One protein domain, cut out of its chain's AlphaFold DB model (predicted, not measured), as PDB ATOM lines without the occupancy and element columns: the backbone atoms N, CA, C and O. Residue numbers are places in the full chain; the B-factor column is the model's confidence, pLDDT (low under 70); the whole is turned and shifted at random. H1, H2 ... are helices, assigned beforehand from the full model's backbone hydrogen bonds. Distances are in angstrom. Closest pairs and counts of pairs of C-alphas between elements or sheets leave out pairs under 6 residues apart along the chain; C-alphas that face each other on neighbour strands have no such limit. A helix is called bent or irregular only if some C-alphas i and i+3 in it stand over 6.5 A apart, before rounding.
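What this domain is: This is residues 2 to 61 and 97 to 153 of the 153 residues of the protein "insulin-degrading enzyme-like 1, peroxisomal" of Coffea arabica (UniProt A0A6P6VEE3). There is little regular structure: a flat, open frame with H1 and H3 side by side, H4 and tail residues 140 to 153 sticking out, and residues 97 to 153, with no named element, folding back past H2. The 117 printed residues hold four named helices, H1 to H4 in order, and no named strand; the class is all helix, with 45 residues in named elements. It is only just loose, close to extended: radius of gyration 20.1 A, spans 57 by 48 by 21 A.

Where its parts are: H2, residues 14 to 26, spans 18.4 A from C-alpha 14 at (123.228, 128.347, 150.732). H1 is residues 2 to 11, 15.2 A; H3 is residues 33 to 42, 15.3 A. Both are irregular, only just: C-alphas 7 and 10 are 6.7 A apart, C-alphas 38 and 41 6.9 A. H4, residues 45 to 56, 17.0 A, ends at (111.222, 104.085, 176.667).

How they stand to each other: H2 is only just apart from H1, closest 8.1 A. H1 and H3 touch, closest C-alphas Tyr 6 and Leu 37 at 6.2 A, at a shallow tilt of 25 degrees, opposite ways. H4 touches no helix. Every O i to N i+4 pair is within hydrogen-bond range in H2, 4 of 6 in H1 and in H3, 7 of 8 in H4.

The domain as a whole: The farthest C-alphas, Asp 46 and Leu 153, are 59.3 A apart. Residues 62 to 96 are cut out; C-alphas 61 and 97 are 12.1 A apart. No link between the helices is long. Residues 140 to 153 have pLDDT under 70.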
ATOM      1  N   VAL A   2     126.821 120.336 171.477       87.25
ATOM      2  CA  VAL A   2     125.475 120.551 170.897       87.25
ATOM      3  C   VAL A   2     125.092 122.021 170.641       87.25
ATOM      4  O   VAL A   2     124.769 122.375 169.515       87.25
ATOM      5  N   THR A   3     125.182 122.921 171.630       92.19
ATOM      6  CA  THR A   3     124.830 124.350 171.441       92.19
ATOM      7  C   THR A   3     125.625 125.021 170.321       92.19
ATOM      8  O   THR A   3     125.093 125.849 169.584       92.19
ATOM      9  N   LYS A   4     126.907 124.664 170.181       93.25
ATOM     10  CA  LYS A   4     127.780 125.238 169.160       93.25
ATOM     11  C   LYS A   4     127.396 124.743 167.768       93.25
ATOM     12  O   LYS A   4     127.459 125.532 166.833       93.25
ATOM     13  N   ASP A   5     126.947 123.497 167.648       92.25
ATOM     14  CA  ASP A   5     126.487 122.923 166.379       92.25
ATOM     15  C   ASP A   5     125.257 123.678 165.854       92.25
ATOM     16  O   ASP A   5     125.241 124.109 164.702       92.25
ATOM     17  N   TYR A   6     124.289 123.969 166.730       91.62
ATOM     18  CA  TYR A   6     123.132 124.803 166.393       91.62
ATOM     19  C   TYR A   6     123.513 126.230 166.001       91.62
ATOM     20  O   TYR A   6     123.047 126.747 164.991       91.62
ATOM     21  N   GLN A   7     124.411 126.866 166.755       92.94
ATOM     22  CA  GLN A   7     124.911 128.201 166.411       92.94
ATOM     23  C   GLN A   7     125.675 128.226 165.085       92.94
ATOM     24  O   GLN A   7     125.708 129.260 164.416       92.94
ATOM     25  N   ASN A   8     126.315 127.113 164.725       94.75
ATOM     26  CA  ASN A   8     127.080 126.985 163.497       94.75
ATOM     27  C   ASN A   8     126.200 126.691 162.275       94.75
ATOM     28  O   ASN A   8     126.701 126.784 161.156       94.75
ATOM     29  N   PHE A   9     124.903 126.412 162.458       93.31
ATOM     30  CA  PHE A   9     123.955 126.192 161.363       93.31
ATOM     31  C   PHE A   9     123.997 127.321 160.324       93.31
ATOM     32  O   PHE A   9     124.000 127.071 159.122       93.31
ATOM     33  N   LYS A  10     124.141 128.571 160.780       93.00
ATOM     34  CA  LYS A  10     124.228 129.745 159.901       93.00
ATOM     35  C   LYS A  10     125.386 129.709 158.901       93.00
ATOM     36  O   LYS A  10     125.297 130.374 157.881       93.00
ATOM     37  N   PHE A  11     126.451 128.955 159.179       95.25
ATOM     38  CA  PHE A  11     127.633 128.846 158.315       95.25
ATOM     39  C   PHE A  11     127.524 127.730 157.267       95.25
ATOM     40  O   PHE A  11     128.476 127.495 156.523       95.25
ATOM     41  N   GLN A  12     126.394 127.022 157.207       95.25
ATOM     42  CA  GLN A  12     126.123 126.079 156.129       95.25
ATOM     43  C   GLN A  12     126.044 126.790 154.776       95.25
ATOM     44  O   GLN A  12     125.660 127.956 154.695       95.25
ATOM     45  N   GLN A  13     126.360 126.062 153.709       96.06
ATOM     46  CA  GLN A  13     126.288 126.583 152.345       96.06
ATOM     47  C   GLN A  13     124.832 126.919 151.959       96.06
ATOM     48  O   GLN A  13     123.911 126.229 152.415       96.06
ATOM     49  N   PRO A  14     124.583 127.902 151.072       96.62
ATOM     50  CA  PRO A  14     123.228 128.347 150.732       96.62
ATOM     51  C   PRO A  14     122.289 127.224 150.269       96.62
ATOM     52  O   PRO A  14     121.116 127.204 150.638       96.62
ATOM     53  N   TYR A  15     122.789 126.230 149.525       96.06
ATOM     54  CA  TYR A  15     121.961 125.100 149.082       96.06
ATOM     55  C   TYR A  15     121.505 124.203 150.247       96.06
ATOM     56  O   TYR A  15     120.404 123.657 150.205       96.06
ATOM     57  N   GLN A  16     122.320 124.060 151.301       96.44
ATOM     58  CA  GLN A  16     121.959 123.302 152.503       96.44
ATOM     59  C   GLN A  16     120.867 124.037 153.282       96.44
ATOM     60  O   GLN A  16     119.907 123.416 153.732       96.44
ATOM     61  N   GLN A  17     120.967 125.368 153.361       95.50
ATOM     62  CA  GLN A  17     119.930 126.208 153.959       95.50
ATOM     63  C   GLN A  17     118.619 126.132 153.156       95.50
ATOM     64  O   GLN A  17     117.548 125.995 153.743       95.50
ATOM     65  N   ALA A  18     118.683 126.124 151.820       96.38
ATOM     66  CA  ALA A  18     117.505 125.939 150.967       96.38
ATOM     67  C   ALA A  18     116.842 124.561 151.172       96.38
ATOM     68  O   ALA A  18     115.622 124.482 151.321       96.38
ATOM     69  N   MET A  19     117.636 123.486 151.250       95.75
ATOM     70  CA  MET A  19     117.152 122.136 151.587       95.75
ATOM     71  C   MET A  19     116.515 122.079 152.980       95.75
ATOM     72  O   MET A  19     115.514 121.391 153.176       95.75
ATOM     73  N   TYR A  20     117.077 122.810 153.943       95.19
ATOM     74  CA  TYR A  20     116.542 122.904 155.294       95.19
ATOM     75  C   TYR A  20     115.189 123.623 155.343       95.19
ATOM     76  O   TYR A  20     114.236 123.096 155.904       95.19
ATOM     77  N   TYR A  21     115.053 124.795 154.716       95.50
ATOM     78  CA  TYR A  21     113.754 125.474 154.669       95.50
ATOM     79  C   TYR A  21     112.708 124.642 153.926       95.50
ATOM     80  O   TYR A  21     111.565 124.555 154.362       95.50
ATOM     81  N   TYR A  22     113.105 123.966 152.848       94.44
ATOM     82  CA  TYR A  22     112.252 122.990 152.176       94.44
ATOM     83  C   TYR A  22     111.761 121.891 153.120       94.44
ATOM     84  O   TYR A  22     110.572 121.560 153.099       94.44
ATOM     85  N   SER A  23     112.641 121.339 153.962       93.38
ATOM     86  CA  SER A  23     112.233 120.287 154.888       93.38
ATOM     87  C   SER A  23     111.261 120.816 155.940       93.38
ATOM     88  O   SER A  23     110.257 120.148 156.176       93.38
ATOM     89  N   LEU A  24     111.494 122.024 156.473       94.25
ATOM     90  CA  LEU A  24     110.585 122.701 157.404       94.25
ATOM     91  C   LEU A  24     109.196 122.955 156.804       94.25
ATOM     92  O   LEU A  24     108.192 122.812 157.493       94.25
ATOM     93  N   ILE A  25     109.131 123.353 155.531       93.88
ATOM     94  CA  ILE A  25     107.869 123.702 154.863       93.88
ATOM     95  C   ILE A  25     107.045 122.453 154.538       93.88
ATOM     96  O   ILE A  25     105.817 122.495 154.598       93.88
ATOM     97  N   LEU A  26     107.701 121.358 154.139       92.38
ATOM     98  CA  LEU A  26     106.999 120.191 153.610       92.38
ATOM     99  C   LEU A  26     106.801 119.047 154.596       92.38
ATOM    100  O   LEU A  26     105.859 118.282 154.395       92.38
ATOM    101  N   HIS A  27     107.656 118.872 155.601       89.06
ATOM    102  CA  HIS A  27     107.546 117.729 156.508       89.06
ATOM    103  C   HIS A  27     106.734 118.073 157.750       89.06
ATOM    104  O   HIS A  27     106.848 119.158 158.316       89.06
ATOM    105  N   ASP A  28     105.933 117.106 158.187       80.12
ATOM    106  CA  ASP A  28     105.267 117.170 159.483       80.12
ATOM    107  C   ASP A  28     106.302 117.138 160.627       80.12
ATOM    108  O   ASP A  28     107.367 116.530 160.497       80.12
ATOM    109  N   GLN A  29     105.979 117.786 161.749       75.56
ATOM    110  CA  GLN A  29     106.785 117.819 162.983       75.56
ATOM    111  C   GLN A  29     108.193 118.437 162.874       75.56
ATOM    112  O   GLN A  29     109.057 118.181 163.716       75.56
ATOM    113  N   ALA A  30     108.450 119.272 161.869       82.38
ATOM    114  CA  ALA A  30     109.734 119.949 161.746       82.38
ATOM    115  C   ALA A  30     109.848 121.121 162.744       82.38
ATOM    116  O   ALA A  30     108.996 122.007 162.768       82.38
ATOM    117  N   LEU A  31     110.910 121.135 163.559       87.44
ATOM    118  CA  LEU A  31     111.181 122.194 164.537       87.44
ATOM    119  C   LEU A  31     112.357 123.072 164.065       87.44
ATOM    120  O   LEU A  31     113.426 122.528 163.760       87.44
ATOM    121  N   PRO A  32     112.209 124.409 164.012       92.94
ATOM    122  CA  PRO A  32     113.291 125.308 163.633       92.94
ATOM    123  C   PRO A  32     114.523 125.200 164.544       92.94
ATOM    124  O   PRO A  32     114.419 125.011 165.756       92.94
ATOM    125  N   TRP A  33     115.718 125.379 163.976       92.12
ATOM    126  CA  TRP A  33     116.980 125.296 164.717       92.12
ATOM    127  C   TRP A  33     117.099 126.411 165.764       92.12
ATOM    128  O   TRP A  33     117.755 126.224 166.785       92.12
ATOM    129  N   THR A  34     116.449 127.555 165.530       93.56
ATOM    130  CA  THR A  34     116.373 128.677 166.474       93.56
ATOM    131  C   THR A  34     115.581 128.309 167.720       93.56
ATOM    132  O   THR A  34     116.042 128.585 168.821       93.56
ATOM    133  N   GLU A  35     114.446 127.624 167.560       93.88
ATOM    134  CA  GLU A  35     113.630 127.143 168.681       93.88
ATOM    135  C   GLU A  35     114.376 126.065 169.473       93.88
ATOM    136  O   GLU A  35     114.394 126.079 170.702       93.88
ATOM    137  N   GLN A  36     115.082 125.165 168.779       92.62
ATOM    138  CA  GLN A  36     115.948 124.188 169.443       92.62
ATOM    139  C   GLN A  36     117.048 124.883 170.255       92.62
ATOM    140  O   GLN A  36     117.248 124.552 171.423       92.62
ATOM    141  N   LEU A  37     117.722 125.881 169.673       94.06
ATOM    142  CA  LEU A  37     118.770 126.647 170.348       94.06
ATOM    143  C   LEU A  37     118.250 127.409 171.576       94.06
ATOM    144  O   LEU A  37     118.970 127.498 172.570       94.06
ATOM    145  N   GLU A  38     117.025 127.929 171.517       94.69
ATOM    146  CA  GLU A  38     116.375 128.647 172.618       94.69
ATOM    147  C   GLU A  38     116.091 127.738 173.820       94.69
ATOM    148  O   GLU A  38     116.274 128.152 174.963       94.69
ATOM    149  N   VAL A  39     115.712 126.478 173.589       92.94
ATOM    150  CA  VAL A  39     115.377 125.535 174.670       92.94
ATOM    151  C   VAL A  39     116.622 124.948 175.347       92.94
ATOM    152  O   VAL A  39     116.583 124.632 176.538       92.94
ATOM    153  N   LEU A  40     117.747 124.813 174.632       92.69
ATOM    154  CA  LEU A  40     118.954 124.142 175.143       92.69
ATOM    155  C   LEU A  40     119.455 124.635 176.518       92.69
ATOM    156  O   LEU A  40     119.790 123.778 177.337       92.69
ATOM    157  N   PRO A  41     119.518 125.947 176.824       93.19
ATOM    158  CA  PRO A  41     119.979 126.436 178.127       93.19
ATOM    159  C   PRO A  41     119.078 126.024 179.298       93.19
ATOM    160  O   PRO A  41     119.510 126.066 180.449       93.19
ATOM    161  N   HIS A  42     117.831 125.644 179.015       93.31
ATOM    162  CA  HIS A  42     116.841 125.254 180.013       93.31
ATOM    163  C   HIS A  42     116.832 123.747 180.294       93.31
ATOM    164  O   HIS A  42     116.157 123.307 181.223       93.31
ATOM    165  N   LEU A  43     117.582 122.947 179.527       92.94
ATOM    166  CA  LEU A  43     117.671 121.505 179.734       92.94
ATOM    167  C   LEU A  43     118.595 121.179 180.909       92.94
ATOM    168  O   LEU A  43     119.802 121.416 180.867       92.94
ATOM    169  N   GLN A  44     118.024 120.581 181.951       94.69
ATOM    170  CA  GLN A  44     118.747 120.094 183.120       94.69
ATOM    171  C   GLN A  44     118.870 118.568 183.100       94.69
ATOM    172  O   GLN A  44     118.091 117.861 182.458       94.69
ATOM    173  N   VAL A  45     119.831 118.045 183.867       94.19
ATOM    174  CA  VAL A  45     120.054 116.596 184.015       94.19
ATOM    175  C   VAL A  45     118.777 115.884 184.468       94.19
ATOM    176  O   VAL A  45     118.421 114.851 183.909       94.19
ATOM    177  N   ASP A  46     118.027 116.476 185.397       95.88
ATOM    178  CA  ASP A  46     116.766 115.909 185.882       95.88
ATOM    179  C   ASP A  46     115.690 115.812 184.796       95.88
ATOM    180  O   ASP A  46     114.860 114.901 184.830       95.88
ATOM    181  N   ASN A  47     115.685 116.726 183.816       94.62
ATOM    182  CA  ASN A  47     114.777 116.624 182.674       94.62
ATOM    183  C   ASN A  47     115.122 115.396 181.836       94.62
ATOM    184  O   ASN A  47     114.223 114.646 181.469       94.62
ATOM    185  N   LEU A  48     116.414 115.161 181.588       92.88
ATOM    186  CA  LEU A  48     116.875 114.000 180.834       92.88
ATOM    187  C   LEU A  48     116.569 112.692 181.574       92.88
ATOM    188  O   LEU A  48     116.069 111.753 180.956       92.88
ATOM    189  N   LEU A  49     116.801 112.651 182.892       94.38
ATOM    190  CA  LEU A  49     116.499 111.491 183.737       94.38
ATOM    191  C   LEU A  49     115.002 111.144 183.740       94.38
ATOM    192  O   LEU A  49     114.626 109.976 183.730       94.38
ATOM    193  N   LYS A  50     114.121 112.145 183.711       93.94
ATOM    194  CA  LYS A  50     112.676 111.903 183.583       93.94
ATOM    195  C   LYS A  50     112.299 111.487 182.162       93.94
ATOM    196  O   LYS A  50     111.490 110.581 181.977       93.94
ATOM    197  N   PHE A  51     112.903 112.131 181.167       94.62
ATOM    198  CA  PHE A  51     112.575 111.931 179.764       94.62
ATOM    199  C   PHE A  51     112.966 110.543 179.251       94.62
ATOM    200  O   PHE A  51     112.163 109.941 178.549       94.62
ATOM    201  N   TYR A  52     114.139 109.993 179.602       92.06
ATOM    202  CA  TYR A  52     114.548 108.686 179.058       92.06
ATOM    203  C   TYR A  52     113.588 107.561 179.472       92.06
ATOM    204  O   TYR A  52     113.246 106.716 178.648       92.06
ATOM    205  N   LEU A  53     113.097 107.591 180.718       90.12
ATOM    206  CA  LEU A  53     112.095 106.640 181.207       90.12
ATOM    207  C   LEU A  53     110.770 106.797 180.461       90.12
ATOM    208  O   LEU A  53     110.141 105.809 180.096       90.12
ATOM    209  N   GLN A  54     110.344 108.037 180.215       92.69
ATOM    210  CA  GLN A  54     109.119 108.310 179.463       92.69
ATOM    211  C   GLN A  54     109.235 107.877 178.000       92.69
ATOM    212  O   GLN A  54     108.317 107.242 177.484       92.69
ATOM    213  N   MET A  55     110.365 108.174 177.357       92.25
ATOM    214  CA  MET A  55     110.647 107.825 175.965       92.25
ATOM    215  C   MET A  55     110.649 106.306 175.756       92.25
ATOM    216  O   MET A  55     110.091 105.828 174.775       92.25
ATOM    217  N   LEU A  56     111.192 105.548 176.712       91.44
ATOM    218  CA  LEU A  56     111.222 104.085 176.667       91.44
ATOM    219  C   LEU A  56     109.965 103.414 177.231       91.44
ATOM    220  O   LEU A  56     109.858 102.200 177.157       91.44
ATOM    221  N   SER A  57     109.003 104.160 177.776       92.38
ATOM    222  CA  SER A  57     107.828 103.558 178.427       92.38
ATOM    223  C   SER A  57     106.943 102.750 177.474       92.38
ATOM    224  O   SER A  57     106.282 101.796 177.898       92.38
ATOM    225  N   ARG A  58     106.903 103.144 176.194       93.31
ATOM    226  CA  ARG A  58     106.191 102.444 175.125       93.31
ATOM    227  C   ARG A  58     106.976 102.504 173.829       93.31
ATOM    228  O   ARG A  58     107.254 103.594 173.339       93.31
ATOM    229  N   THR A  59     107.269 101.354 173.239       93.12
ATOM    230  CA  THR A  59     108.096 101.261 172.033       93.12
ATOM    231  C   THR A  59     107.479 100.341 170.988       93.12
ATOM    232  O   THR A  59     106.695  99.440 171.292       93.12
ATOM    233  N   PHE A  60     107.843 100.590 169.736       92.06
ATOM    234  CA  PHE A  60     107.664  99.685 168.607       92.06
ATOM    235  C   PHE A  60     109.051  99.463 168.000       92.06
ATOM    236  O   PHE A  60     109.814 100.421 167.870       92.06
ATOM    237  N   LEU A  61     109.396  98.215 167.690       90.25
ATOM    238  CA  LEU A  61     110.695  97.859 167.124       90.25
ATOM    239  C   LEU A  61     110.500  97.423 165.676       90.25
ATOM    240  O   LEU A  61     109.781  96.464 165.407       90.25
ATOM    241  N   PHE A  97     100.697 101.312 170.893       90.19
ATOM    242  CA  PHE A  97      99.417 101.017 170.245       90.19
ATOM    243  C   PHE A  97      99.519 101.254 168.737       90.19
ATOM    244  O   PHE A  97     100.123 102.233 168.308       90.19
ATOM    245  N   ALA A  98      98.836 100.438 167.929       87.50
ATOM    246  CA  ALA A  98      98.830 100.593 166.471       87.50
ATOM    247  C   ALA A  98      98.400 102.002 166.011       87.50
ATOM    248  O   ALA A  98      98.913 102.526 165.028       87.50
ATOM    249  N   SER A  99      97.494 102.657 166.747       88.31
ATOM    250  CA  SER A  99      97.056 104.034 166.473       88.31
ATOM    251  C   SER A  99      98.110 105.105 166.777       88.31
ATOM    252  O   SER A  99      97.969 106.235 166.319       88.31
ATOM    253  N   GLN A 100      99.140 104.771 167.555       86.75
ATOM    254  CA  GLN A 100     100.262 105.648 167.894       86.75
ATOM    255  C   GLN A 100     101.455 105.470 166.948       86.75
ATOM    256  O   GLN A 100     102.458 106.162 167.107       86.75
ATOM    257  N   HIS A 101     101.375 104.551 165.979       85.25
ATOM    258  CA  HIS A 101     102.423 104.400 164.979       85.25
ATOM    259  C   HIS A 101     102.552 105.702 164.183       85.25
ATOM    260  O   HIS A 101     101.564 106.253 163.689       85.25
ATOM    261  N   LEU A 102     103.782 106.204 164.074       77.44
ATOM    262  CA  LEU A 102     104.059 107.431 163.345       77.44
ATOM    263  C   LEU A 102     103.759 107.219 161.861       77.44
ATOM    264  O   LEU A 102     104.298 106.321 161.220       77.44
ATOM    265  N   SER A 103     102.914 108.079 161.304       76.88
ATOM    266  CA  SER A 103     102.760 108.191 159.859       76.88
ATOM    267  C   SER A 103     103.676 109.302 159.364       76.88
ATOM    268  O   SER A 103     103.507 110.446 159.790       76.88
ATOM    269  N   THR A 104     104.592 109.004 158.448       75.44
ATOM    270  CA  THR A 104     105.319 110.052 157.730       75.44
ATOM    271  C   THR A 104     104.339 110.798 156.828       75.44
ATOM    272  O   THR A 104     103.655 110.212 155.987       75.44
ATOM    273  N   ARG A 105     104.216 112.109 157.044       84.25
ATOM    274  CA  ARG A 105     103.328 112.980 156.272       84.25
ATOM    275  C   ARG A 105     104.139 114.088 155.634       84.25
ATOM    276  O   ARG A 105     105.051 114.643 156.240       84.25
ATOM    277  N   VAL A 106     103.768 114.398 154.401       88.62
ATOM    278  CA  VAL A 106     104.309 115.517 153.637       88.62
ATOM    279  C   VAL A 106     103.139 116.401 153.235       88.62
ATOM    280  O   VAL A 106     102.067 115.895 152.885       88.62
ATOM    281  N   VAL A 107     103.331 117.716 153.284       90.94
ATOM    282  CA  VAL A 107     102.338 118.693 152.839       90.94
ATOM    283  C   VAL A 107     101.944 118.402 151.392       90.94
ATOM    284  O   VAL A 107     102.786 118.234 150.507       90.94
ATOM    285  N   LYS A 108     100.635 118.339 151.140       92.31
ATOM    286  CA  LYS A 108     100.080 118.183 149.795       92.31
ATOM    287  C   LYS A 108      99.899 119.558 149.159       92.31
ATOM    288  O   LYS A 108      98.976 120.288 149.515       92.31
ATOM    289  N   LEU A 109     100.756 119.884 148.201       92.62
ATOM    290  CA  LEU A 109     100.658 121.077 147.374       92.62
ATOM    291  C   LEU A 109      99.412 121.008 146.485       92.62
ATOM    292  O   LEU A 109      99.022 119.951 145.973       92.62
ATOM    293  N   VAL A 110      98.769 122.158 146.302       93.50
ATOM    294  CA  VAL A 110      97.581 122.268 145.457       93.50
ATOM    295  C   VAL A 110      97.998 122.224 143.991       93.50
ATOM    296  O   VAL A 110      98.889 122.949 143.551       93.50
ATOM    297  N   ARG A 111      97.321 121.379 143.208       91.94
ATOM    298  CA  ARG A 111      97.581 121.241 141.773       91.94
ATOM    299  C   ARG A 111      97.354 122.571 141.050       91.94
ATOM    300  O   ARG A 111      96.300 123.180 141.198       91.94
ATOM    301  N   GLY A 112      98.313 122.957 140.210       91.88
ATOM    302  CA  GLY A 112      98.231 124.169 139.389       91.88
ATOM    303  C   GLY A 112      98.588 125.460 140.126       91.88
ATOM    304  O   GLY A 112      98.529 126.521 139.512       91.88
ATOM    305  N   LEU A 113      98.971 125.384 141.406       95.25
ATOM    306  CA  LEU A 113      99.520 126.516 142.146       95.25
ATOM    307  C   LEU A 113     101.040 126.404 142.253       95.25
ATOM    308  O   LEU A 113     101.584 125.313 142.413       95.25
ATOM    309  N   ASN A 114     101.698 127.560 142.208       94.81
ATOM    310  CA  ASN A 114     103.124 127.698 142.470       94.81
ATOM    311  C   ASN A 114     103.308 128.396 143.817       94.81
ATOM    312  O   ASN A 114     102.638 129.389 144.101       94.81
ATOM    313  N   TYR A 115     104.233 127.885 144.621       95.75
ATOM    314  CA  TYR A 115     104.598 128.456 145.912       95.75
ATOM    315  C   TYR A 115     106.049 128.917 145.857       95.75
ATOM    316  O   TYR A 115     106.886 128.272 145.227       95.75
ATOM    317  N   SER A 116     106.349 130.016 146.540       96.25
ATOM    318  CA  SER A 116     107.709 130.533 146.668       96.25
ATOM    319  C   SER A 116     107.956 130.953 148.105       96.25
ATOM    320  O   SER A 116     107.145 131.679 148.685       96.25
ATOM    321  N   TYR A 117     109.090 130.537 148.646       96.44
ATOM    322  CA  TYR A 117     109.578 130.949 149.950       96.44
ATOM    323  C   TYR A 117     110.973 131.531 149.760       96.44
ATOM    324  O   TYR A 117     111.839 130.876 149.183       96.44
ATOM    325  N   ASN A 118     111.165 132.767 150.216       96.00
ATOM    326  CA  ASN A 118     112.428 133.484 150.104       96.00
ATOM    327  C   ASN A 118     112.964 133.739 151.512       96.00
ATOM    328  O   ASN A 118     112.212 134.175 152.384       96.00
ATOM    329  N   ALA A 119     114.253 133.495 151.711       93.56
ATOM    330  CA  ALA A 119     114.958 133.800 152.945       93.56
ATOM    331  C   ALA A 119     116.331 134.380 152.606       93.56
ATOM    332  O   ALA A 119     116.970 133.946 151.645       93.56
ATOM    333  N   GLU A 120     116.778 135.352 153.395       94.12
ATOM    334  CA  GLU A 120     118.151 135.841 153.314       94.12
ATOM    335  C   GLU A 120     119.123 134.768 153.819       94.12
ATOM    336  O   GLU A 120     118.800 133.980 154.716       94.12
ATOM    337  N   GLY A 121     120.321 134.730 153.232       92.06
ATOM    338  CA  GLY A 121     121.379 133.832 153.678       92.06
ATOM    339  C   GLY A 121     121.760 134.125 155.127       92.06
ATOM    340  O   GLY A 121     121.991 135.272 155.504       92.06
ATOM    341  N   LEU A 122     121.856 133.082 155.951       93.50
ATOM    342  CA  LEU A 122     122.146 133.247 157.380       93.50
ATOM    343  C   LEU A 122     123.592 133.699 157.669       93.50
ATOM    344  O   LEU A 122     123.883 134.138 158.783       93.50
ATOM    345  N   ASN A 123     124.498 133.580 156.692       94.00
ATOM    346  CA  ASN A 123     125.881 134.039 156.777       94.00
ATOM    347  C   ASN A 123     126.099 135.262 155.869       94.00
ATOM    348  O   ASN A 123     126.280 135.079 154.668       94.00
ATOM    349  N   PRO A 124     126.177 136.486 156.423       91.12
ATOM    350  CA  PRO A 124     126.420 137.696 155.634       91.12
ATOM    351  C   PRO A 124     127.776 137.726 154.917       91.12
ATOM    352  O   PRO A 124     127.982 138.552 154.037       91.12
ATOM    353  N   SER A 125     128.727 136.876 155.322       93.69
ATOM    354  CA  SER A 125     130.036 136.760 154.670       93.69
ATOM    355  C   SER A 125     130.035 135.810 153.469       93.69
ATOM    356  O   SER A 125     131.065 135.683 152.816       93.69
ATOM    357  N   ASP A 126     128.928 135.111 153.205       93.38
ATOM    358  CA  ASP A 126     128.765 134.279 152.015       93.38
ATOM    359  C   ASP A 126     127.980 135.060 150.957       93.38
ATOM    360  O   ASP A 126     126.809 135.380 151.144       93.38
ATOM    361  N   GLU A 127     128.640 135.389 149.849       94.31
ATOM    362  CA  GLU A 127     128.044 136.147 148.743       94.31
ATOM    363  C   GLU A 127     127.210 135.261 147.801       94.31
ATOM    364  O   GLU A 127     126.540 135.762 146.895       94.31
ATOM    365  N   ASN A 128     127.248 133.935 147.984       95.75
ATOM    366  CA  ASN A 128     126.536 133.004 147.121       95.75
ATOM    367  C   ASN A 128     125.045 132.920 147.466       95.75
ATOM    368  O   ASN A 128     124.599 133.173 148.584       95.75
ATOM    369  N   SER A 129     124.261 132.462 146.493       95.75
ATOM    370  CA  SER A 129     122.843 132.142 146.665       95.75
ATOM    371  C   SER A 129     122.533 130.746 146.128       95.75
ATOM    372  O   SER A 129     123.323 130.148 145.397       95.75
ATOM    373  N   ALA A 130     121.377 130.204 146.510       97.06
ATOM    374  CA  ALA A 130     120.884 128.933 145.996       97.06
ATOM    375  C   ALA A 130     119.371 128.978 145.791       97.06
ATOM    376  O   ALA A 130     118.649 129.662 146.516       97.06
ATOM    377  N   LEU A 131     118.901 128.197 144.821       96.81
ATOM    378  CA  LEU A 131     117.488 127.976 144.549       96.81
ATOM    379  C   LEU A 131     117.206 126.479 144.623       96.81
ATOM    380  O   LEU A 131     117.864 125.684 143.953       96.81
ATOM    381  N   LEU A 132     116.187 126.110 145.393       97.25
ATOM    382  CA  LEU A 132     115.620 124.772 145.356       97.25
ATOM    383  C   LEU A 132     114.280 124.814 144.626       97.25
ATOM    384  O   LEU A 132     113.341 125.466 145.079       97.25
ATOM    385  N   HIS A 133     114.185 124.076 143.525       96.38
ATOM    386  CA  HIS A 133     112.930 123.875 142.816       96.38
ATOM    387  C   HIS A 133     112.409 122.463 143.087       96.38
ATOM    388  O   HIS A 133     113.056 121.475 142.747       96.38
ATOM    389  N   TYR A 134     111.233 122.378 143.706       95.25
ATOM    390  CA  TYR A 134     110.567 121.124 144.038       95.25
ATOM    391  C   TYR A 134     109.250 120.986 143.275       95.25
ATOM    392  O   TYR A 134     108.431 121.904 143.269       95.25
ATOM    393  N   ILE A 135     109.032 119.816 142.670       93.94
ATOM    394  CA  ILE A 135     107.805 119.475 141.945       93.94
ATOM    395  C   ILE A 135     107.177 118.258 142.625       93.94
ATOM    396  O   ILE A 135     107.701 117.147 142.540       93.94
ATOM    397  N   GLN A 136     106.037 118.459 143.290       92.75
ATOM    398  CA  GLN A 136     105.273 117.355 143.866       92.75
ATOM    399  C   GLN A 136     104.412 116.690 142.791       92.75
ATOM    400  O   GLN A 136     103.604 117.354 142.144       92.75
ATOM    401  N   VAL A 137     104.560 115.373 142.624       89.38
ATOM    402  CA  VAL A 137     103.865 114.620 141.567       89.38
ATOM    403  C   VAL A 137     102.712 113.789 142.134       89.38
ATOM    404  O   VAL A 137     101.543 114.135 141.964       89.38
ATOM    405  N   HIS A 138     103.019 112.687 142.821       82.38
ATOM    406  CA  HIS A 138     102.021 111.796 143.407       82.38
ATOM    407  C   HIS A 138     102.540 111.161 144.699       82.38
ATOM    408  O   HIS A 138     103.737 111.178 144.977       82.38
ATOM    409  N   VAL A 139     101.626 110.595 145.485       78.00
ATOM    410  CA  VAL A 139     101.982 109.782 146.650       78.00
ATOM    411  C   VAL A 139     102.543 108.458 146.148       78.00
ATOM    412  O   VAL A 139     101.877 107.753 145.392       78.00
ATOM    413  N   LEU A 140     103.743 108.095 146.594       69.88
ATOM    414  CA  LEU A 140     104.202 106.718 146.468       69.88
ATOM    415  C   LEU A 140     103.306 105.858 147.359       69.88
ATOM    416  O   LEU A 140     103.402 105.901 148.584       69.88
ATOM    417  N   LYS A 141     102.395 105.101 146.747       62.09
ATOM    418  CA  LYS A 141     101.745 104.000 147.450       62.09
ATOM    419  C   LYS A 141     102.828 102.952 147.672       62.09
ATOM    420  O   LYS A 141     103.363 102.420 146.702       62.09
ATOM    421  N   ALA A 142     103.183 102.699 148.931       58.16
ATOM    422  CA  ALA A 142     103.996 101.539 149.261       58.16
ATOM    423  C   ALA A 142     103.322 100.305 148.640       58.16
ATOM    424  O   ALA A 142     102.105 100.143 148.748       58.16
ATOM    425  N   LEU A 143     104.108  99.499 147.929       44.25
ATOM    426  CA  LEU A 143     103.654  98.300 147.235       44.25
ATOM    427  C   LEU A 143     103.201  97.263 148.266       44.25
ATOM    428  O   LEU A 143     103.963  96.398 148.686       44.25
ATOM    429  N   GLY A 144     101.946  97.357 148.691       45.06
ATOM    430  CA  GLY A 144     101.240  96.242 149.294       45.06
ATOM    431  C   GLY A 144     100.876  95.261 148.185       45.06
ATOM    432  O   GLY A 144      99.858  95.444 147.529       45.06
ATOM    433  N   ASN A 145     101.708  94.232 148.010       38.16
ATOM    434  CA  ASN A 145     101.589  93.101 147.078       38.16
ATOM    435  C   ASN A 145     102.065  93.342 145.630       38.16
ATOM    436  O   ASN A 145     101.586  94.194 144.889       38.16
ATOM    437  N   SER A 146     102.996  92.487 145.209       40.66
ATOM    438  CA  SER A 146     103.765  92.473 143.958       40.66
ATOM    439  C   SER A 146     102.990  92.125 142.672       40.66
ATOM    440  O   SER A 146     103.616  91.736 141.690       40.66
ATOM    441  N   ASN A 147     101.657  92.242 142.634       38.94
ATOM    442  CA  ASN A 147     100.845  91.706 141.523       38.94
ATOM    443  C   ASN A 147     100.233  92.741 140.556       38.94
ATOM    444  O   ASN A 147      99.601  92.336 139.585       38.94
ATOM    445  N   GLU A 148     100.438  94.049 140.731       38.12
ATOM    446  CA  GLU A 148      99.824  95.077 139.861       38.12
ATOM    447  C   GLU A 148     100.805  95.739 138.872       38.12
ATOM    448  O   GLU A 148     100.773  96.944 138.651       38.12
ATOM    449  N   TYR A 149     101.685  94.961 138.233       45.94
ATOM    450  CA  TYR A 149     102.669  95.492 137.271       45.94
ATOM    451  C   TYR A 149     102.286  95.378 135.790       45.94
ATOM    452  O   TYR A 149     103.133  95.608 134.934       45.94
ATOM    453  N   HIS A 150     101.046  95.028 135.443       36.91
ATOM    454  CA  HIS A 150     100.704  94.785 134.033       36.91
ATOM    455  C   HIS A 150     100.047  95.929 133.262       36.91
ATOM    456  O   HIS A 150      99.854  95.754 132.070       36.91
ATOM    457  N   ASN A 151      99.756  97.096 133.847       35.88
ATOM    458  CA  ASN A 151      99.161  98.197 133.073       35.88
ATOM    459  C   ASN A 151      99.608  99.579 133.569       35.88
ATOM    460  O   ASN A 151      98.851 100.275 134.241       35.88
ATOM    461  N   ALA A 152     100.832  99.975 133.223       37.50
ATOM    462  CA  ALA A 152     101.241 101.381 133.187       37.50
ATOM    463  C   ALA A 152     102.490 101.560 132.301       37.50
ATOM    464  O   ALA A 152     103.557 101.935 132.785       37.50
ATOM    465  N   LEU A 153     102.346 101.263 131.007       37.69
ATOM    466  CA  LEU A 153     103.139 101.847 129.922       37.69
ATOM    467  C   LEU A 153     102.174 102.329 128.841       37.69
ATOM    468  O   LEU A 153     101.223 101.571 128.547       37.69
TER     469      LEU A 153